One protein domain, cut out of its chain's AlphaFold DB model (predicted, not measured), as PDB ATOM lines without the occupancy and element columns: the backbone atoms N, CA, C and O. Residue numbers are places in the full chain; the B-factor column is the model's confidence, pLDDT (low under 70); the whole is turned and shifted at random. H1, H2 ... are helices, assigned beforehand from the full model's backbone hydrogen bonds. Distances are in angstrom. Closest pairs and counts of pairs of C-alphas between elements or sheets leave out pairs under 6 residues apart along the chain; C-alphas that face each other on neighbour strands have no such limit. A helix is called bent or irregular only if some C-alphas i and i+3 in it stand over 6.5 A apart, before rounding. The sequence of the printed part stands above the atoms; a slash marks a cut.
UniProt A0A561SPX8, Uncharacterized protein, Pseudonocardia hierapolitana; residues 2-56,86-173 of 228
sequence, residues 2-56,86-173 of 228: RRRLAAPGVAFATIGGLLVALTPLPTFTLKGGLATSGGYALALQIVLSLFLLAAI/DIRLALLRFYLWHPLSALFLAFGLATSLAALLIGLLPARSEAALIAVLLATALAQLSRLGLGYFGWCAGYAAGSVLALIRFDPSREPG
ATOM      1  N   ARG A   2     -48.825 -35.681  42.131       42.84
ATOM      2  CA  ARG A   2     -49.693 -34.536  41.733       42.84
ATOM      3  C   ARG A   2     -50.094 -33.540  42.842       42.84
ATOM      4  O   ARG A   2     -50.285 -32.372  42.539       42.84
ATOM      5  N   ARG A   3     -50.194 -33.958  44.113       46.53
ATOM      6  CA  ARG A   3     -50.573 -33.062  45.230       46.53
ATOM      7  C   ARG A   3     -49.426 -32.188  45.763       46.53
ATOM      8  O   ARG A   3     -49.703 -31.143  46.330       46.53
ATOM      9  N   ARG A   4     -48.157 -32.569  45.560       51.59
ATOM     10  CA  ARG A   4     -46.999 -31.824  46.106       51.59
ATOM     11  C   ARG A   4     -46.619 -30.596  45.267       51.59
ATOM     12  O   ARG A   4     -46.132 -29.621  45.816       51.59
ATOM     13  N   LEU A   5     -46.914 -30.611  43.967       52.31
ATOM     14  CA  LEU A   5     -46.591 -29.520  43.030       52.31
ATOM     15  C   LEU A   5     -47.720 -28.486  42.853       52.31
ATOM     16  O   LEU A   5     -47.515 -27.465  42.208       52.31
ATOM     17  N   ALA A   6     -48.905 -28.715  43.431       56.47
ATOM     18  CA  ALA A   6     -49.954 -27.691  43.520       56.47
ATOM     19  C   ALA A   6     -49.691 -26.683  44.659       56.47
ATOM     20  O   ALA A   6     -50.164 -25.549  44.602       56.47
ATOM     21  N   ALA A   7     -48.902 -27.086  45.662       61.34
ATOM     22  CA  ALA A   7     -48.575 -26.299  46.847       61.34
ATOM     23  C   ALA A   7     -47.916 -24.925  46.571       61.34
ATOM     24  O   ALA A   7     -48.338 -23.960  47.204       61.34
ATOM     25  N   PRO A   8     -46.966 -24.768  45.624       66.31
ATOM     26  CA  PRO A   8     -46.368 -23.465  45.346       66.31
ATOM     27  C   PRO A   8     -47.369 -22.488  44.726       66.31
ATOM     28  O   PRO A   8     -47.434 -21.337  45.137       66.31
ATOM     29  N   GLY A   9     -48.204 -22.940  43.782       62.91
ATOM     30  CA  GLY A   9     -49.244 -22.089  43.193       62.91
ATOM     31  C   GLY A   9     -50.230 -21.586  44.249       62.91
ATOM     32  O   GLY A   9     -50.522 -20.396  44.300       62.91
ATOM     33  N   VAL A  10     -50.676 -22.476  45.141       73.94
ATOM     34  CA  VAL A  10     -51.558 -22.112  46.259       73.94
ATOM     35  C   VAL A  10     -50.868 -21.143  47.216       73.94
ATOM     36  O   VAL A  10     -51.487 -20.155  47.587       73.94
ATOM     37  N   ALA A  11     -49.594 -21.355  47.555       76.12
ATOM     38  CA  ALA A  11     -48.844 -20.452  48.426       76.12
ATOM     39  C   ALA A  11     -48.749 -19.027  47.845       76.12
ATOM     40  O   ALA A  11     -48.983 -18.042  48.545       76.12
ATOM     41  N   PHE A  12     -48.502 -18.910  46.538       76.38
ATOM     42  CA  PHE A  12     -48.535 -17.632  45.825       76.38
ATOM     43  C   PHE A  12     -49.909 -16.964  45.910       76.38
ATOM     44  O   PHE A  12     -50.000 -15.785  46.258       76.38
ATOM     45  N   ALA A  13     -50.977 -17.720  45.644       76.25
ATOM     46  CA  ALA A  13     -52.336 -17.208  45.758       76.25
ATOM     47  C   ALA A  13     -52.696 -16.812  47.193       76.25
ATOM     48  O   ALA A  13     -53.374 -15.807  47.379       76.25
ATOM     49  N   THR A  14     -52.217 -17.539  48.206       81.88
ATOM     50  CA  THR A  14     -52.441 -17.176  49.609       81.88
ATOM     51  C   THR A  14     -51.695 -15.910  49.994       81.88
ATOM     52  O   THR A  14     -52.286 -15.076  50.661       81.88
ATOM     53  N   ILE A  15     -50.452 -15.708  49.538       79.81
ATOM     54  CA  ILE A  15     -49.704 -14.469  49.803       79.81
ATOM     55  C   ILE A  15     -50.418 -13.278  49.153       79.81
ATOM     56  O   ILE A  15     -50.660 -12.271  49.812       79.81
ATOM     57  N   GLY A  16     -50.814 -13.410  47.883       72.88
ATOM     58  CA  GLY A  16     -51.546 -12.362  47.170       72.88
ATOM     59  C   GLY A  16     -52.938 -12.089  47.748       72.88
ATOM     60  O   GLY A  16     -53.335 -10.939  47.916       72.88
ATOM     61  N   GLY A  17     -53.671 -13.141  48.115       74.25
ATOM     62  CA  GLY A  17     -54.978 -13.032  48.760       74.25
ATOM     63  C   GLY A  17     -54.891 -12.410  50.152       74.25
ATOM     64  O   GLY A  17     -55.704 -11.555  50.488       74.25
ATOM     65  N   LEU A  18     -53.874 -12.780  50.932       80.12
ATOM     66  CA  LEU A  18     -53.596 -12.183  52.233       80.12
ATOM     67  C   LEU A  18     -53.255 -10.696  52.082       80.12
ATOM     68  O   LEU A  18     -53.763  -9.883  52.845       80.12
ATOM     69  N   LEU A  19     -52.476 -10.323  51.063       79.12
ATOM     70  CA  LEU A  19     -52.175  -8.923  50.763       79.12
ATOM     71  C   LEU A  19     -53.455  -8.118  50.493       79.12
ATOM     72  O   LEU A  19     -53.648  -7.074  51.106       79.12
ATOM     73  N   VAL A  20     -54.355  -8.635  49.649       77.25
ATOM     74  CA  VAL A  20     -55.657  -8.009  49.351       77.25
ATOM     75  C   VAL A  20     -56.560  -7.930  50.590       77.25
ATOM     76  O   VAL A  20     -57.275  -6.945  50.783       77.25
ATOM     77  N   ALA A  21     -56.545  -8.963  51.433       76.69
ATOM     78  CA  ALA A  21     -57.380  -9.037  52.627       76.69
ATOM     79  C   ALA A  21     -56.894  -8.119  53.760       76.69
ATOM     80  O   ALA A  21     -57.718  -7.591  54.502       76.69
ATOM     81  N   LEU A  22     -55.579  -7.916  53.890       71.62
ATOM     82  CA  LEU A  22     -54.982  -7.140  54.981       71.62
ATOM     83  C   LEU A  22     -54.886  -5.639  54.690       71.62
ATOM     84  O   LEU A  22     -54.938  -4.844  55.619       71.62
ATOM     85  N   THR A  23     -54.794  -5.225  53.428       65.88
ATOM     86  CA  THR A  23     -54.779  -3.799  53.039       65.88
ATOM     87  C   THR A  23     -55.916  -2.922  53.576       65.88
ATOM     88  O   THR A  23     -55.629  -1.778  53.915       65.88
ATOM     89  N   PRO A  24     -57.184  -3.372  53.676       58.50
ATOM     90  CA  PRO A  24     -58.235  -2.546  54.271       58.50
ATOM     91  C   PRO A  24     -58.120  -2.393  55.798       58.50
ATOM     92  O   PRO A  24     -58.929  -1.672  56.379       58.50
ATOM     93  N   LEU A  25     -57.166  -3.051  56.472       58.59
ATOM     94  CA  LEU A  25     -56.984  -2.904  57.915       58.59
ATOM     95  C   LEU A  25     -56.152  -1.645  58.218       58.59
ATOM     96  O   LEU A  25     -54.973  -1.595  57.865       58.59
ATOM     97  N   PRO A  26     -56.705  -0.648  58.936       51.62
ATOM     98  CA  PRO A  26     -56.013   0.611  59.238       51.62
ATOM     99  C   PRO A  26     -54.759   0.432  60.116       51.62
ATOM    100  O   PRO A  26     -53.918   1.325  60.193       51.62
ATOM    101  N   THR A  27     -54.600  -0.727  60.757       53.16
ATOM    102  CA  THR A  27     -53.424  -1.108  61.554       53.16
ATOM    103  C   THR A  27     -52.256  -1.644  60.719       53.16
ATOM    104  O   THR A  27     -51.139  -1.708  61.226       53.16
ATOM    105  N   PHE A  28     -52.462  -1.983  59.440       48.69
ATOM    106  CA  PHE A  28     -51.410  -2.450  58.528       48.69
ATOM    107  C   PHE A  28     -50.714  -1.276  57.820       48.69
ATOM    108  O   PHE A  28     -50.628  -1.196  56.597       48.69
ATOM    109  N   THR A  29     -50.177  -0.340  58.599       53.22
ATOM    110  CA  THR A  29     -49.327   0.742  58.091       53.22
ATOM    111  C   THR A  29     -47.858   0.350  58.222       53.22
ATOM    112  O   THR A  29     -47.130   0.791  59.108       53.22
ATOM    113  N   LEU A  30     -47.390  -0.510  57.312       56.72
ATOM    114  CA  LEU A  30     -45.949  -0.682  57.097       56.72
ATOM    115  C   LEU A  30     -45.335   0.694  56.786       56.72
ATOM    116  O   LEU A  30     -45.882   1.449  55.978       56.72
ATOM    117  N   LYS A  31     -44.202   1.031  57.420       54.66
ATOM    118  CA  LYS A  31     -43.436   2.244  57.090       54.66
ATOM    119  C   LYS A  31     -43.076   2.199  55.596       54.66
ATOM    120  O   LYS A  31     -42.206   1.430  55.206       54.66
ATOM    121  N   GLY A  32     -43.771   3.004  54.786       58.50
ATOM    122  CA  GLY A  32     -43.643   3.043  53.322       58.50
ATOM    123  C   GLY A  32     -44.890   2.621  52.525       58.50
ATOM    124  O   GLY A  32     -44.859   2.645  51.296       58.50
ATOM    125  N   GLY A  33     -46.001   2.280  53.187       76.81
ATOM    126  CA  GLY A  33     -47.313   2.110  52.551       76.81
ATOM    127  C   GLY A  33     -47.405   0.936  51.566       76.81
ATOM    128  O   GLY A  33     -46.619  -0.013  51.617       76.81
ATOM    129  N   LEU A  34     -48.375   1.002  50.648       80.44
ATOM    130  CA  LEU A  34     -48.742  -0.089  49.733       80.44
ATOM    131  C   LEU A  34     -47.574  -0.598  48.859       80.44
ATOM    132  O   LEU A  34     -47.458  -1.800  48.603       80.44
ATOM    133  N   ALA A  35     -46.675   0.302  48.445       80.06
ATOM    134  CA  ALA A  35     -45.492  -0.054  47.662       80.06
ATOM    135  C   ALA A  35     -44.589  -1.034  48.426       80.06
ATOM    136  O   ALA A  35     -44.145  -2.041  47.874       80.06
ATOM    137  N   THR A  36     -44.355  -0.771  49.716       81.00
ATOM    138  CA  THR A  36     -43.511  -1.633  50.553       81.00
ATOM    139  C   THR A  36     -44.156  -2.981  50.843       81.00
ATOM    140  O   THR A  36     -43.471  -3.996  50.756       81.00
ATOM    141  N   SER A  37     -45.467  -3.039  51.097       80.50
ATOM    142  CA  SER A  37     -46.169  -4.316  51.290       80.50
ATOM    143  C   SER A  37     -46.183  -5.169  50.018       80.50
ATOM    144  O   SER A  37     -45.952  -6.374  50.094       80.50
ATOM    145  N   GLY A  38     -46.381  -4.550  48.846       79.50
ATOM    146  CA  GLY A  38     -46.253  -5.235  47.555       79.50
ATOM    147  C   GLY A  38     -44.831  -5.749  47.312       79.50
ATOM    148  O   GLY A  38     -44.647  -6.884  46.872       79.50
ATOM    149  N   GLY A  39     -43.822  -4.955  47.682       80.06
ATOM    150  CA  GLY A  39     -42.412  -5.345  47.636       80.06
ATOM    151  C   GLY A  39     -42.089  -6.542  48.533       80.06
ATOM    152  O   GLY A  39     -41.468  -7.496  48.069       80.06
ATOM    153  N   TYR A  40     -42.561  -6.546  49.784       81.19
ATOM    154  CA  TYR A  40     -42.395  -7.684  50.696       81.19
ATOM    155  C   TYR A  40     -43.107  -8.942  50.190       81.19
ATOM    156  O   TYR A  40     -42.533 -10.028  50.251       81.19
ATOM    157  N   ALA A  41     -44.321  -8.811  49.650       82.06
ATOM    158  CA  ALA A  41     -45.050  -9.935  49.068       82.06
ATOM    159  C   ALA A  41     -44.296 -10.546  47.873       82.06
ATOM    160  O   ALA A  41     -44.140 -11.766  47.808       82.06
ATOM    161  N   LEU A  42     -43.752  -9.712  46.976       81.25
ATOM    162  CA  LEU A  42     -42.902 -10.172  45.873       81.25
ATOM    163  C   LEU A  42     -41.607 -10.818  46.374       81.25
ATOM    164  O   LEU A  42     -41.224 -11.876  45.882       81.25
ATOM    165  N   ALA A  43     -40.948 -10.225  47.369       81.69
ATOM    166  CA  ALA A  43     -39.738 -10.789  47.955       81.69
ATOM    167  C   ALA A  43     -40.003 -12.176  48.559       81.69
ATOM    168  O   ALA A  43     -39.262 -13.115  48.281       81.69
ATOM    169  N   LEU A  44     -41.100 -12.341  49.305       82.25
ATOM    170  CA  LEU A  44     -41.521 -13.637  49.842       82.25
ATOM    171  C   LEU A  44     -41.811 -14.654  48.736       82.25
ATOM    172  O   LEU A  44     -41.390 -15.802  48.840       82.25
ATOM    173  N   GLN A  45     -42.481 -14.244  47.660       83.81
ATOM    174  CA  GLN A  45     -42.732 -15.100  46.498       83.81
ATOM    175  C   GLN A  45     -41.432 -15.546  45.808       83.81
ATOM    176  O   GLN A  45     -41.301 -16.713  45.426       83.81
ATOM    177  N   ILE A  46     -40.449 -14.650  45.683       80.19
ATOM    178  CA  ILE A  46     -39.123 -14.964  45.131       80.19
ATOM    179  C   ILE A  46     -38.378 -15.933  46.051       80.19
ATOM    180  O   ILE A  46     -37.906 -16.967  45.584       80.19
ATOM    181  N   VAL A  47     -38.313 -15.646  47.354       81.75
ATOM    182  CA  VAL A  47     -37.652 -16.512  48.344       81.75
ATOM    183  C   VAL A  47     -38.300 -17.891  48.372       81.75
ATOM    184  O   VAL A  47     -37.596 -18.893  48.336       81.75
ATOM    185  N   LEU A  48     -39.632 -17.962  48.359       79.75
ATOM    186  CA  LEU A  48     -40.356 -19.227  48.303       79.75
ATOM    187  C   LEU A  48     -40.049 -19.996  47.012       79.75
ATOM    188  O   LEU A  48     -39.909 -21.213  47.049       79.75
ATOM    189  N   SER A  49     -39.907 -19.300  45.879       76.25
ATOM    190  CA  SER A  49     -39.518 -19.925  44.608       76.25
ATOM    191  C   SER A  49     -38.109 -20.498  44.666       76.25
ATOM    192  O   SER A  49     -37.901 -21.633  44.248       76.25
ATOM    193  N   LEU A  50     -37.154 -19.733  45.205       76.75
ATOM    194  CA  LEU A  50     -35.773 -20.176  45.394       76.75
ATOM    195  C   LEU A  50     -35.697 -21.355  46.361       76.75
ATOM    196  O   LEU A  50     -35.005 -22.325  46.077       76.75
ATOM    197  N   PHE A  51     -36.452 -21.308  47.459       77.62
ATOM    198  CA  PHE A  51     -36.534 -22.403  48.416       77.62
ATOM    199  C   PHE A  51     -37.148 -23.652  47.788       77.62
ATOM    200  O   PHE A  51     -36.657 -24.749  48.011       77.62
ATOM    201  N   LEU A  52     -38.192 -23.507  46.969       72.94
ATOM    202  CA  LEU A  52     -38.796 -24.637  46.270       72.94
ATOM    203  C   LEU A  52     -37.835 -25.243  45.241       72.94
ATOM    204  O   LEU A  52     -37.761 -26.460  45.134       72.94
ATOM    205  N   LEU A  53     -37.098 -24.407  44.505       69.12
ATOM    206  CA  LEU A  53     -36.039 -24.851  43.596       69.12
ATOM    207  C   LEU A  53     -34.960 -25.621  44.364       69.12
ATOM    208  O   LEU A  53     -34.679 -26.760  44.014       69.12
ATOM    209  N   ALA A  54     -34.447 -25.050  45.455       74.06
ATOM    210  CA  ALA A  54     -33.437 -25.686  46.295       74.06
ATOM    211  C   ALA A  54     -33.936 -26.998  46.921       74.06
ATOM    212  O   ALA A  54     -33.233 -27.997  46.885       74.06
ATOM    213  N   ALA A  55     -35.168 -27.031  47.433       69.44
ATOM    214  CA  ALA A  55     -35.761 -28.229  48.025       69.44
ATOM    215  C   ALA A  55     -36.029 -29.334  46.994       69.44
ATOM    216  O   ALA A  55     -36.090 -30.503  47.358       69.44
ATOM    217  N   ILE A  56     -36.236 -28.984  45.722       65.31
ATOM    218  CA  ILE A  56     -36.375 -29.965  44.642       65.31
ATOM    219  C   ILE A  56     -35.004 -30.465  44.190       65.31
ATOM    220  O   ILE A  56     -34.874 -31.661  43.944       65.31
ATOM    221  N   ASP A  86     -33.053 -30.180  33.292       65.62
ATOM    222  CA  ASP A  86     -34.202 -31.078  33.136       65.62
ATOM    223  C   ASP A  86     -35.279 -30.868  34.207       65.62
ATOM    224  O   ASP A  86     -36.474 -30.886  33.902       65.62
ATOM    225  N   ILE A  87     -34.888 -30.591  35.454       62.12
ATOM    226  CA  ILE A  87     -35.834 -30.325  36.550       62.12
ATOM    227  C   ILE A  87     -36.568 -28.998  36.325       62.12
ATOM    228  O   ILE A  87     -37.798 -28.940  36.427       62.12
ATOM    229  N   ARG A  88     -35.841 -27.932  35.957       65.00
ATOM    230  CA  ARG A  88     -36.443 -26.630  35.613       65.00
ATOM    231  C   ARG A  88     -37.433 -26.775  34.463       65.00
ATOM    232  O   ARG A  88     -38.532 -26.218  34.515       65.00
ATOM    233  N   LEU A  89     -37.069 -27.559  33.450       64.62
ATOM    234  CA  LEU A  89     -37.924 -27.826  32.301       64.62
ATOM    235  C   LEU A  89     -39.147 -28.673  32.686       64.62
ATOM    236  O   LEU A  89     -40.245 -28.398  32.206       64.62
ATOM    237  N   ALA A  90     -39.003 -29.639  33.597       65.00
ATOM    238  CA  ALA A  90     -40.101 -30.450  34.121       65.00
ATOM    239  C   ALA A  90     -41.100 -29.626  34.947       65.00
ATOM    240  O   ALA A  90     -42.314 -29.792  34.797       65.00
ATOM    241  N   LEU A  91     -40.612 -28.694  35.767       65.25
ATOM    242  CA  LEU A  91     -41.443 -27.798  36.573       65.25
ATOM    243  C   LEU A  91     -42.199 -26.805  35.688       65.25
ATOM    244  O   LEU A  91     -43.412 -26.627  35.823       65.25
ATOM    245  N   LEU A  92     -41.503 -26.240  34.699       66.56
ATOM    246  CA  LEU A  92     -42.106 -25.411  33.667       66.56
ATOM    247  C   LEU A  92     -43.190 -26.186  32.906       66.56
ATOM    248  O   LEU A  92     -44.292 -25.681  32.700       66.56
ATOM    249  N   ARG A  93     -42.901 -27.435  32.525       66.81
ATOM    250  CA  ARG A  93     -43.828 -28.313  31.805       66.81
ATOM    251  C   ARG A  93     -45.051 -28.666  32.646       66.81
ATOM    252  O   ARG A  93     -46.147 -28.711  32.098       66.81
ATOM    253  N   PHE A  94     -44.893 -28.847  33.959       67.12
ATOM    254  CA  PHE A  94     -46.004 -29.061  34.889       67.12
ATOM    255  C   PHE A  94     -46.947 -27.851  34.928       67.12
ATOM    256  O   PHE A  94     -48.148 -28.003  34.705       67.12
ATOM    257  N   TYR A  95     -46.411 -26.641  35.110       64.06
ATOM    258  CA  TYR A  95     -47.211 -25.411  35.087       64.06
ATOM    259  C   TYR A  95     -47.833 -25.132  33.709       64.06
ATOM    260  O   TYR A  95     -48.969 -24.674  33.624       64.06
ATOM    261  N   LEU A  96     -47.140 -25.486  32.622       65.75
ATOM    262  CA  LEU A  96     -47.661 -25.406  31.252       65.75
ATOM    263  C   LEU A  96     -48.801 -26.395  30.976       65.75
ATOM    264  O   LEU A  96     -49.576 -26.176  30.046       65.75
ATOM    265  N   TRP A  97     -48.919 -27.480  31.740       66.69
ATOM    266  CA  TRP A  97     -49.955 -28.498  31.546       66.69
ATOM    267  C   TRP A  97     -51.095 -28.425  32.563       66.69
ATOM    268  O   TRP A  97     -52.121 -29.072  32.356       66.69
ATOM    269  N   HIS A  98     -50.940 -27.697  33.669       75.94
ATOM    270  CA  HIS A  98     -51.934 -27.637  34.744       75.94
ATOM    271  C   HIS A  98     -52.489 -26.214  34.899       75.94
ATOM    272  O   HIS A  98     -51.892 -25.389  35.596       75.94
ATOM    273  N   PRO A  99     -53.650 -25.913  34.280       74.00
ATOM    274  CA  PRO A  99     -54.183 -24.552  34.216       74.00
ATOM    275  C   PRO A  99     -54.504 -23.976  35.597       74.00
ATOM    276  O   PRO A  99     -54.293 -22.793  35.822       74.00
ATOM    277  N   LEU A 100     -54.936 -24.805  36.551       77.50
ATOM    278  CA  LEU A 100     -55.223 -24.360  37.919       77.50
ATOM    279  C   LEU A 100     -53.968 -23.865  38.651       77.50
ATOM    280  O   LEU A 100     -54.005 -22.837  39.318       77.50
ATOM    281  N   SER A 101     -52.840 -24.561  38.509       77.44
ATOM    282  CA  SER A 101     -51.585 -24.147  39.143       77.44
ATOM    283  C   SER A 101     -51.061 -22.843  38.539       77.44
ATOM    284  O   SER A 101     -50.637 -21.958  39.279       77.44
ATOM    285  N   ALA A 102     -51.147 -22.704  37.212       80.94
ATOM    286  CA  ALA A 102     -50.802 -21.467  36.514       80.94
ATOM    287  C   ALA A 102     -51.706 -20.297  36.928       80.94
ATOM    288  O   ALA A 102     -51.212 -19.189  37.116       80.94
ATOM    289  N   LEU A 103     -53.000 -20.556  37.136       84.75
ATOM    290  CA  LEU A 103     -53.969 -19.569  37.609       84.75
ATOM    291  C   LEU A 103     -53.600 -19.028  38.987       84.75
ATOM    292  O   LEU A 103     -53.483 -17.817  39.149       84.75
ATOM    293  N   PHE A 104     -53.375 -19.904  39.967       84.06
ATOM    294  CA  PHE A 104     -53.049 -19.463  41.324       84.06
ATOM    295  C   PHE A 104     -51.726 -18.692  41.393       84.06
ATOM    296  O   PHE A 104     -51.633 -17.678  42.084       84.06
ATOM    297  N   LEU A 105     -50.724 -19.127  40.626       83.88
ATOM    298  CA  LEU A 105     -49.440 -18.436  40.563       83.88
ATOM    299  C   LEU A 105     -49.581 -17.047  39.930       83.88
ATOM    300  O   LEU A 105     -49.110 -16.060  40.495       83.88
ATOM    301  N   ALA A 106     -50.270 -16.962  38.791       85.94
ATOM    302  CA  ALA A 106     -50.502 -15.704  38.095       85.94
ATOM    303  C   ALA A 106     -51.325 -14.722  38.940       85.94
ATOM    304  O   ALA A 106     -51.026 -13.532  38.959       85.94
ATOM    305  N   PHE A 107     -52.313 -15.223  39.686       88.25
ATOM    306  CA  PHE A 107     -53.115 -14.430  40.615       88.25
ATOM    307  C   PHE A 107     -52.268 -13.815  41.739       88.25
ATOM    308  O   PHE A 107     -52.325 -12.606  41.976       88.25
ATOM    309  N   GLY A 108     -51.454 -14.630  42.418       84.62
ATOM    310  CA  GLY A 108     -50.589 -14.164  43.505       84.62
ATOM    311  C   GLY A 108     -49.556 -13.133  43.047       84.62
ATOM    312  O   GLY A 108     -49.287 -12.150  43.744       84.62
ATOM    313  N   LEU A 109     -49.005 -13.329  41.850       86.50
ATOM    314  CA  LEU A 109     -48.030 -12.415  41.269       86.50
ATOM    315  C   LEU A 109     -48.691 -11.103  40.835       86.50
ATOM    316  O   LEU A 109     -48.211 -10.035  41.199       86.50
ATOM    317  N   ALA A 110     -49.825 -11.170  40.131       88.50
ATOM    318  CA  ALA A 110     -50.565  -9.992  39.681       88.50
ATOM    319  C   ALA A 110     -51.000  -9.092  40.844       88.50
ATOM    320  O   ALA A 110     -50.817  -7.881  40.782       88.50
ATOM    321  N   THR A 111     -51.517  -9.676  41.925       85.31
ATOM    322  CA  THR A 111     -51.927  -8.925  43.127       85.31
ATOM    323  C   THR A 111     -50.751  -8.217  43.803       85.31
ATOM    324  O   THR A 111     -50.862  -7.047  44.167       85.31
ATOM    325  N   SER A 112     -49.599  -8.884  43.916       86.94
ATOM    326  CA  SER A 112     -48.395  -8.305  44.537       86.94
ATOM    327  C   SER A 112     -47.780  -7.200  43.672       86.94
ATOM    328  O   SER A 112     -47.384  -6.147  44.173       86.94
ATOM    329  N   LEU A 113     -47.762  -7.413  42.355       86.19
ATOM    330  CA  LEU A 113     -47.250  -6.461  41.373       86.19
ATOM    331  C   LEU A 113     -48.175  -5.240  41.254       86.19
ATOM    332  O   LEU A 113     -47.693  -4.114  41.172       86.19
ATOM    333  N   ALA A 114     -49.493  -5.433  41.343       84.88
ATOM    334  CA  ALA A 114     -50.468  -4.349  41.400       84.88
ATOM    335  C   ALA A 114     -50.306  -3.493  42.664       84.88
ATOM    336  O   ALA A 114     -50.277  -2.271  42.550       84.88
ATOM    337  N   ALA A 115     -50.121  -4.097  43.843       84.50
ATOM    338  CA  ALA A 115     -49.838  -3.345  45.070       84.50
ATOM    339  C   ALA A 115     -48.575  -2.478  44.927       84.50
ATOM    340  O   ALA A 115     -48.586  -1.285  45.235       84.50
ATOM    341  N   LEU A 116     -47.500  -3.062  44.390       84.69
ATOM    342  CA  LEU A 116     -46.247  -2.353  44.149       84.69
ATOM    343  C   LEU A 116     -46.428  -1.198  43.146       84.69
ATOM    344  O   LEU A 116     -46.016  -0.073  43.417       84.69
ATOM    345  N   LEU A 117     -47.069  -1.453  42.003       85.25
ATOM    346  CA  LEU A 117     -47.262  -0.455  40.949       85.25
ATOM    347  C   LEU A 117     -48.227   0.659  41.341       85.25
ATOM    348  O   LEU A 117     -47.991   1.801  40.968       85.25
ATOM    349  N   ILE A 118     -49.298   0.365  42.073       84.81
ATOM    350  CA  ILE A 118     -50.222   1.395  42.561       84.81
ATOM    351  C   ILE A 118     -49.512   2.273  43.595       84.81
ATOM    352  O   ILE A 118     -49.662   3.491  43.565       84.81
ATOM    353  N   GLY A 119     -48.674   1.678  44.450       81.75
ATOM    354  CA  GLY A 119     -47.879   2.424  45.420       81.75
ATOM    355  C   GLY A 119     -46.754   3.274  44.811       81.75
ATOM    356  O   GLY A 119     -46.429   4.315  45.372       81.75
ATOM    357  N   LEU A 120     -46.154   2.858  43.688       84.31
ATOM    358  CA  LEU A 120     -45.044   3.578  43.038       84.31
ATOM    359  C   LEU A 120     -45.491   4.518  41.907       84.31
ATOM    360  O   LEU A 120     -44.894   5.569  41.691       84.31
ATOM    361  N   LEU A 121     -46.495   4.108  41.134       85.88
ATOM    362  CA  LEU A 121     -46.904   4.705  39.859       85.88
ATOM    363  C   LEU A 121     -48.443   4.696  39.729       85.88
ATOM    364  O   LEU A 121     -48.976   4.100  38.786       85.88
ATOM    365  N   PRO A 122     -49.190   5.367  40.627       78.75
ATOM    366  CA  PRO A 122     -50.650   5.250  40.709       78.75
ATOM    367  C   PRO A 122     -51.349   5.567  39.377       78.75
ATOM    368  O   PRO A 122     -52.177   4.784  38.907       78.75
ATOM    369  N   ALA A 123     -50.915   6.630  38.692       79.94
ATOM    370  CA  ALA A 123     -51.480   7.069  37.414       79.94
ATOM    371  C   ALA A 123     -51.213   6.117  36.228       79.94
ATOM    372  O   ALA A 123     -51.903   6.196  35.216       79.94
ATOM    373  N   ARG A 124     -50.210   5.227  36.311       82.75
ATOM    374  CA  ARG A 124     -49.786   4.343  35.198       82.75
ATOM    375  C   ARG A 124     -49.851   2.852  35.527       82.75
ATOM    376  O   ARG A 124     -49.504   2.026  34.685       82.75
ATOM    377  N   SER A 125     -50.297   2.512  36.730       82.56
ATOM    378  CA  SER A 125     -50.353   1.149  37.261       82.56
ATOM    379  C   SER A 125     -51.092   0.177  36.335       82.56
ATOM    380  O   SER A 125     -50.569  -0.887  36.023       82.56
ATOM    381  N   GLU A 126     -52.250   0.566  35.810       82.88
ATOM    382  CA  GLU A 126     -53.048  -0.243  34.881       82.88
ATOM    383  C   GLU A 126     -52.333  -0.515  33.552       82.88
ATOM    384  O   GLU A 126     -52.234  -1.666  33.130       82.88
ATOM    385  N   ALA A 127     -51.758   0.517  32.927       85.50
ATOM    386  CA  ALA A 127     -50.996   0.360  31.690       85.50
ATOM    387  C   ALA A 127     -49.774  -0.550  31.894       85.50
ATOM    388  O   ALA A 127     -49.480  -1.396  31.051       85.50
ATOM    389  N   ALA A 128     -49.094  -0.423  33.037       86.69
ATOM    390  CA  ALA A 128     -47.980  -1.289  33.399       86.69
ATOM    391  C   ALA A 128     -48.431  -2.743  33.640       86.69
ATOM    392  O   ALA A 128     -47.783  -3.667  33.152       86.69
ATOM    393  N   LEU A 129     -49.566  -2.970  34.311       85.75
ATOM    394  CA  LEU A 129     -50.127  -4.313  34.507       85.75
ATOM    395  C   LEU A 129     -50.524  -4.973  33.181       85.75
ATOM    396  O   LEU A 129     -50.245  -6.159  32.993       85.75
ATOM    397  N   ILE A 130     -51.127  -4.214  32.262       88.38
ATOM    398  CA  ILE A 130     -51.464  -4.680  30.911       88.38
ATOM    399  C   ILE A 130     -50.188  -5.012  30.134       88.38
ATOM    400  O   ILE A 130     -50.099  -6.084  29.537       88.38
ATOM    401  N   ALA A 131     -49.175  -4.142  30.177       87.81
ATOM    402  CA  ALA A 131     -47.894  -4.382  29.518       87.81
ATOM    403  C   ALA A 131     -47.218  -5.664  30.034       87.81
ATOM    404  O   ALA A 131     -46.737  -6.469  29.235       87.81
ATOM    405  N   VAL A 132     -47.240  -5.905  31.349       88.38
ATOM    406  CA  VAL A 132     -46.705  -7.135  31.952       88.38
ATOM    407  C   VAL A 132     -47.521  -8.364  31.539       88.38
ATOM    408  O   VAL A 132     -46.930  -9.393  31.193       88.38
ATOM    409  N   LEU A 133     -48.858  -8.283  31.496       87.38
ATOM    410  CA  LEU A 133     -49.682  -9.381  30.977       87.38
ATOM    411  C   LEU A 133     -49.309  -9.699  29.525       87.38
ATOM    412  O   LEU A 133     -49.075 -10.858  29.199       87.38
ATOM    413  N   LEU A 134     -49.234  -8.689  28.658       87.31
ATOM    414  CA  LEU A 134     -48.928  -8.878  27.241       87.31
ATOM    415  C   LEU A 134     -47.525  -9.453  27.039       87.31
ATOM    416  O   LEU A 134     -47.367 -10.422  26.298       87.31
ATOM    417  N   ALA A 135     -46.518  -8.925  27.738       87.12
ATOM    418  CA  ALA A 135     -45.150  -9.430  27.670       87.12
ATOM    419  C   ALA A 135     -45.058 -10.894  28.130       87.12
ATOM    420  O   ALA A 135     -44.435 -11.724  27.462       87.12
ATOM    421  N   THR A 136     -45.719 -11.247  29.237       82.75
ATOM    422  CA  THR A 136     -45.716 -12.628  29.750       82.75
ATOM    423  C   THR A 136     -46.541 -13.575  28.877       82.75
ATOM    424  O   THR A 136     -46.122 -14.712  28.652       82.75
ATOM    425  N   ALA A 137     -47.657 -13.112  28.308       83.12
ATOM    426  CA  ALA A 137     -48.452 -13.865  27.343       83.12
ATOM    427  C   ALA A 137     -47.666 -14.138  26.049       83.12
ATOM    428  O   ALA A 137     -47.668 -15.268  25.559       83.12
ATOM    429  N   LEU A 138     -46.932 -13.144  25.535       83.75
ATOM    430  CA  LEU A 138     -46.039 -13.287  24.380       83.75
ATOM    431  C   LEU A 138     -44.887 -14.257  24.666       83.75
ATOM    432  O   LEU A 138     -44.572 -15.107  23.835       83.75
ATOM    433  N   ALA A 139     -44.293 -14.201  25.858       80.38
ATOM    434  CA  ALA A 139     -43.262 -15.158  26.254       80.38
ATOM    435  C   ALA A 139     -43.811 -16.598  26.298       80.38
ATOM    436  O   ALA A 139     -43.156 -17.536  25.831       80.38
ATOM    437  N   GLN A 140     -45.038 -16.785  26.799       74.12
ATOM    438  CA  GLN A 140     -45.708 -18.090  26.819       74.12
ATOM    439  C   GLN A 140     -46.166 -18.574  25.438       74.12
ATOM    440  O   GLN A 140     -46.314 -19.785  25.240       74.12
ATOM    441  N   LEU A 141     -46.301 -17.668  24.465       69.56
ATOM    442  CA  LEU A 141     -46.622 -17.981  23.071       69.56
ATOM    443  C   LEU A 141     -45.632 -18.997  22.468       69.56
ATOM    444  O   LEU A 141     -45.994 -19.861  21.671       69.56
ATOM    445  N   SER A 142     -44.373 -18.954  22.904       68.69
ATOM    446  CA  SER A 142     -43.339 -19.890  22.453       68.69
ATOM    447  C   SER A 142     -43.494 -21.317  23.010       68.69
ATOM    448  O   SER A 142     -42.878 -22.245  22.489       68.69
ATOM    449  N   ARG A 143     -44.326 -21.527  24.045       68.50
ATOM    450  CA  ARG A 143     -44.326 -22.750  24.878       68.50
ATOM    451  C   ARG A 143     -45.610 -23.597  24.811       68.50
ATOM    452  O   ARG A 143     -45.611 -24.709  25.326       68.50
ATOM    453  N   LEU A 144     -46.667 -23.121  24.135       63.03
ATOM    454  CA  LEU A 144     -47.844 -23.893  23.659       63.03
ATOM    455  C   LEU A 144     -48.457 -24.897  24.659       63.03
ATOM    456  O   LEU A 144     -48.703 -26.055  24.313       63.03
ATOM    457  N   GLY A 145     -48.738 -24.446  25.885       68.88
ATOM    458  CA  GLY A 145     -49.382 -25.248  26.932       68.88
ATOM    459  C   GLY A 145     -50.798 -24.785  27.298       68.88
ATOM    460  O   GLY A 145     -51.146 -23.617  27.123       68.88
ATOM    461  N   LEU A 146     -51.601 -25.693  27.870       70.88
ATOM    462  CA  LEU A 146     -52.920 -25.397  28.461       70.88
ATOM    463  C   LEU A 146     -52.832 -24.431  29.661       70.88
ATOM    464  O   LEU A 146     -53.806 -23.758  29.990       70.88
ATOM    465  N   GLY A 147     -51.656 -24.328  30.286       73.56
ATOM    466  CA  GLY A 147     -51.352 -23.404  31.379       73.56
ATOM    467  C   GLY A 147     -51.484 -21.926  31.007       73.56
ATOM    468  O   GLY A 147     -51.722 -21.113  31.893       73.56
ATOM    469  N   TYR A 148     -51.427 -21.586  29.714       81.75
ATOM    470  CA  TYR A 148     -51.637 -20.224  29.214       81.75
ATOM    471  C   TYR A 148     -53.003 -19.655  29.615       81.75
ATOM    472  O   TYR A 148     -53.097 -18.548  30.139       81.75
ATOM    473  N   PHE A 149     -54.070 -20.439  29.431       82.38
ATOM    474  CA  PHE A 149     -55.427 -20.001  29.762       82.38
ATOM    475  C   PHE A 149     -55.584 -19.763  31.263       82.38
ATOM    476  O   PHE A 149     -56.168 -18.762  31.676       82.38
ATOM    477  N   GLY A 150     -54.999 -20.656  32.069       81.88
ATOM    478  CA  GLY A 150     -54.922 -20.504  33.518       81.88
ATOM    479  C   GLY A 150     -54.168 -19.241  33.922       81.88
ATOM    480  O   GLY A 150     -54.676 -18.464  34.722       81.88
ATOM    481  N   TRP A 151     -53.004 -18.995  33.315       86.19
ATOM    482  CA  TRP A 151     -52.198 -17.800  33.554       86.19
ATOM    483  C   TRP A 151     -52.967 -16.511  33.259       86.19
ATOM    484  O   TRP A 151     -53.071 -15.654  34.130       86.19
ATOM    485  N   CYS A 152     -53.545 -16.382  32.061       87.06
ATOM    486  CA  CYS A 152     -54.290 -15.187  31.672       87.06
ATOM    487  C   CYS A 152     -55.491 -14.940  32.594       87.06
ATOM    488  O   CYS A 152     -55.695 -13.811  33.035       87.06
ATOM    489  N   ALA A 153     -56.250 -15.991  32.922       86.25
ATOM    490  CA  ALA A 153     -57.393 -15.885  33.824       86.25
ATOM    491  C   ALA A 153     -56.969 -15.473  35.244       86.25
ATOM    492  O   ALA A 153     -57.550 -14.557  35.820       86.25
ATOM    493  N   GLY A 154     -55.929 -16.109  35.791       85.19
ATOM    494  CA  GLY A 154     -55.414 -15.806  37.126       85.19
ATOM    495  C   GLY A 154     -54.827 -14.403  37.229       85.19
ATOM    496  O   GLY A 154     -55.138 -13.677  38.170       85.19
ATOM    497  N   TYR A 155     -54.037 -13.994  36.233       88.50
ATOM    498  CA  TYR A 155     -53.430 -12.667  36.191       88.50
ATOM    499  C   TYR A 155     -54.490 -11.563  36.113       88.50
ATOM    500  O   TYR A 155     -54.418 -10.583  36.855       88.50
ATOM    501  N   ALA A 156     -55.489 -11.722  35.240       88.12
ATOM    502  CA  ALA A 156     -56.575 -10.758  35.107       88.12
ATOM    503  C   ALA A 156     -57.413 -10.675  36.388       88.12
ATOM    504  O   ALA A 156     -57.645  -9.577  36.889       88.12
ATOM    505  N   ALA A 157     -57.793 -11.819  36.972       86.94
ATOM    506  CA  ALA A 157     -58.533 -11.853  38.232       86.94
ATOM    507  C   ALA A 157     -57.762 -11.166  39.371       86.94
ATOM    508  O   ALA A 157     -58.335 -10.365  40.107       86.94
ATOM    509  N   GLY A 158     -56.457 -11.434  39.488       85.06
ATOM    510  CA  GLY A 158     -55.604 -10.811  40.497       85.06
ATOM    511  C   GLY A 158     -55.449  -9.304  40.294       85.06
ATOM    512  O   GLY A 158     -55.562  -8.543  41.250       85.06
ATOM    513  N   SER A 159     -55.260  -8.869  39.046       85.50
ATOM    514  CA  SER A 159     -55.101  -7.451  38.694       85.50
ATOM    515  C   SER A 159     -56.383  -6.654  38.934       85.50
ATOM    516  O   SER A 159     -56.332  -5.594  39.549       85.50
ATOM    517  N   VAL A 160     -57.540  -7.172  38.504       87.69
ATOM    518  CA  VAL A 160     -58.850  -6.536  38.717       87.69
ATOM    519  C   VAL A 160     -59.157  -6.425  40.207       87.69
ATOM    520  O   VAL A 160     -59.522  -5.350  40.676       87.69
ATOM    521  N   LEU A 161     -58.974  -7.511  40.965       85.38
ATOM    522  CA  LEU A 161     -59.247  -7.511  42.401       85.38
ATOM    523  C   LEU A 161     -58.343  -6.521  43.148       85.38
ATOM    524  O   LEU A 161     -58.817  -5.789  44.016       85.38
ATOM    525  N   ALA A 162     -57.059  -6.472  42.785       84.19
ATOM    526  CA  ALA A 162     -56.105  -5.532  43.353       84.19
ATOM    527  C   ALA A 162     -56.432  -4.078  42.994       84.19
ATOM    528  O   ALA A 162     -56.405  -3.231  43.876       84.19
ATOM    529  N   LEU A 163     -56.801  -3.779  41.743       84.62
ATOM    530  CA  LEU A 163     -57.198  -2.426  41.334       84.62
ATOM    531  C   LEU A 163     -58.437  -1.955  42.103       84.62
ATOM    532  O   LEU A 163     -58.419  -0.870  42.668       84.62
ATOM    533  N   ILE A 164     -59.464  -2.804  42.223       83.69
ATOM    534  CA  ILE A 164     -60.685  -2.486  42.983       83.69
ATOM    535  C   ILE A 164     -60.382  -2.235  44.465       83.69
ATOM    536  O   ILE A 164     -61.048  -1.417  45.101       83.69
ATOM    537  N   ARG A 165     -59.411  -2.953  45.051       83.62
ATOM    538  CA  ARG A 165     -59.092  -2.806  46.477       83.62
ATOM    539  C   ARG A 165     -58.076  -1.739  46.817       83.62
ATOM    540  O   ARG A 165     -58.199  -1.146  47.884       83.62
ATOM    541  N   PHE A 166     -57.090  -1.520  45.968       82.00
ATOM    542  CA  PHE A 166     -55.982  -0.622  46.264       82.00
ATOM    543  C   PHE A 166     -56.181   0.773  45.668       82.00
ATOM    544  O   PHE A 166     -55.581   1.722  46.163       82.00
ATOM    545  N   ASP A 167     -57.023   0.908  44.641       77.25
ATOM    546  CA  ASP A 167     -57.338   2.172  43.971       77.25
ATOM    547  C   ASP A 167     -58.867   2.358  43.858       77.25
ATOM    548  O   ASP A 167     -59.448   2.225  42.779       77.25
ATOM    549  N   PRO A 168     -59.557   2.640  44.981       70.81
ATOM    550  CA  PRO A 168     -61.016   2.762  45.014       70.81
ATOM    551  C   PRO A 168     -61.549   3.979  44.240       70.81
ATOM    552  O   PRO A 168     -62.751   4.068  44.005       70.81
ATOM    553  N   SER A 169     -60.679   4.912  43.843       73.19
ATOM    554  CA  SER A 169     -61.017   6.060  42.993       73.19
ATOM    555  C   SER A 169     -61.321   5.684  41.541       73.19
ATOM    556  O   SER A 169     -61.890   6.498  40.815       73.19
ATOM    557  N   ARG A 170     -60.946   4.479  41.094       70.25
ATOM    558  CA  ARG A 170     -61.218   4.007  39.733       70.25
ATOM    559  C   ARG A 170     -62.633   3.465  39.596       70.25
ATOM    560  O   ARG A 170     -63.083   2.656  40.404       70.25
ATOM    561  N   GLU A 171     -63.301   3.836  38.504       75.75
ATOM    562  CA  GLU A 171     -64.611   3.290  38.163       75.75
ATOM    563  C   GLU A 171     -64.518   1.783  37.854       75.75
ATOM    564  O   GLU A 171     -63.899   1.387  36.858       75.75
ATOM    565  N   PRO A 172     -65.159   0.914  38.658       69.00
ATOM    566  CA  PRO A 172     -64.984  -0.532  38.540       69.00
ATOM    567  C   PRO A 172     -65.489  -1.099  37.206       69.00
ATOM    568  O   PRO A 172     -64.962  -2.106  36.733       69.00
ATOM    569  N   GLY A 173     -66.467  -0.447  36.569       74.50
ATOM    570  CA  GLY A 173     -67.046  -0.903  35.302       74.50
ATOM    571  C   GLY A 173     -66.071  -0.833  34.123       74.50
ATOM    572  O   GLY A 173     -65.959  -1.794  33.364       74.50
TER     573      GLY A 173
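What this domain is: This is residues 2 to 56 and 86 to 173 of the 228 residues of an uncharacterized protein of Pseudonocardia hierapolitana (UniProt A0A561SPX8). Five long helices, H1, H2, H4, H5 and H6, make an up-and-down bundle, each running against the one before it, with H4 in its middle. The hairpin of H1 and H2 is on one side of H4, H5 and H6 are on the other, and short H3 lies crosswise at one end. The printed part has 143 residues with six named helices, H1 to H6 along the chain, and no named strand: all helix. It is compact, with a radius of gyration of the C-alphas of 15.2 A and spans of 44 by 31 by 20 A.

How they stand to each other: Look first at H1, residues 7 to 22, and H2, residues 33 to 56, a hairpin at a shallow tilt of 13 degrees; their closest C-alphas, Phe 12 and Gln 45, are 6.4 A apart. H3, residues 86 to 97, and H4, residues 99 to 120, only just touch, with 3 pairs of C-alphas within 8 A, and only at the corner; the closest are Tyr 95 and Ala 102, 5.5 A. H4 is the hub; it touches H1 closest at the C-alphas of Ala 13 and Gly 108, 4.2 A, and H2 at those of Ala 35 and Gly 119, 4.1 A. H5, residues 122 to 141, is irregular, with C-alphas 123 and 126 7.9 A apart. H6, residues 147 to 166, touches H4 closest at the C-alphas of Leu 103 and Gly 154, 4.1 A. H5 touches H4 with residues 124 to 129 alone, closest at the C-alphas of Leu 117 and Ser 125, 5.1 A. Every O i to N i+4 pair is within hydrogen-bond range in H1, H2, H3, H4 and H6, and 14 of 16 in H5.

Where its parts are: Find C-alpha 7 at (-48.575, -26.299, 46.847), where H1 begins. H2 measures 34.8 A from first to last C-alpha, H4 30.9 A. H6 ends at C-alpha 166, (-55.982, -0.622, 46.264).

The domain as a whole: Residues 57 to 85 are not printed; C-alphas 56 and 86 are 11.8 A apart across the cut. Of the links printed whole, none is long. Of the printed residues, 39 are under pLDDT 70, among them 2 to 9 and 86 to 97.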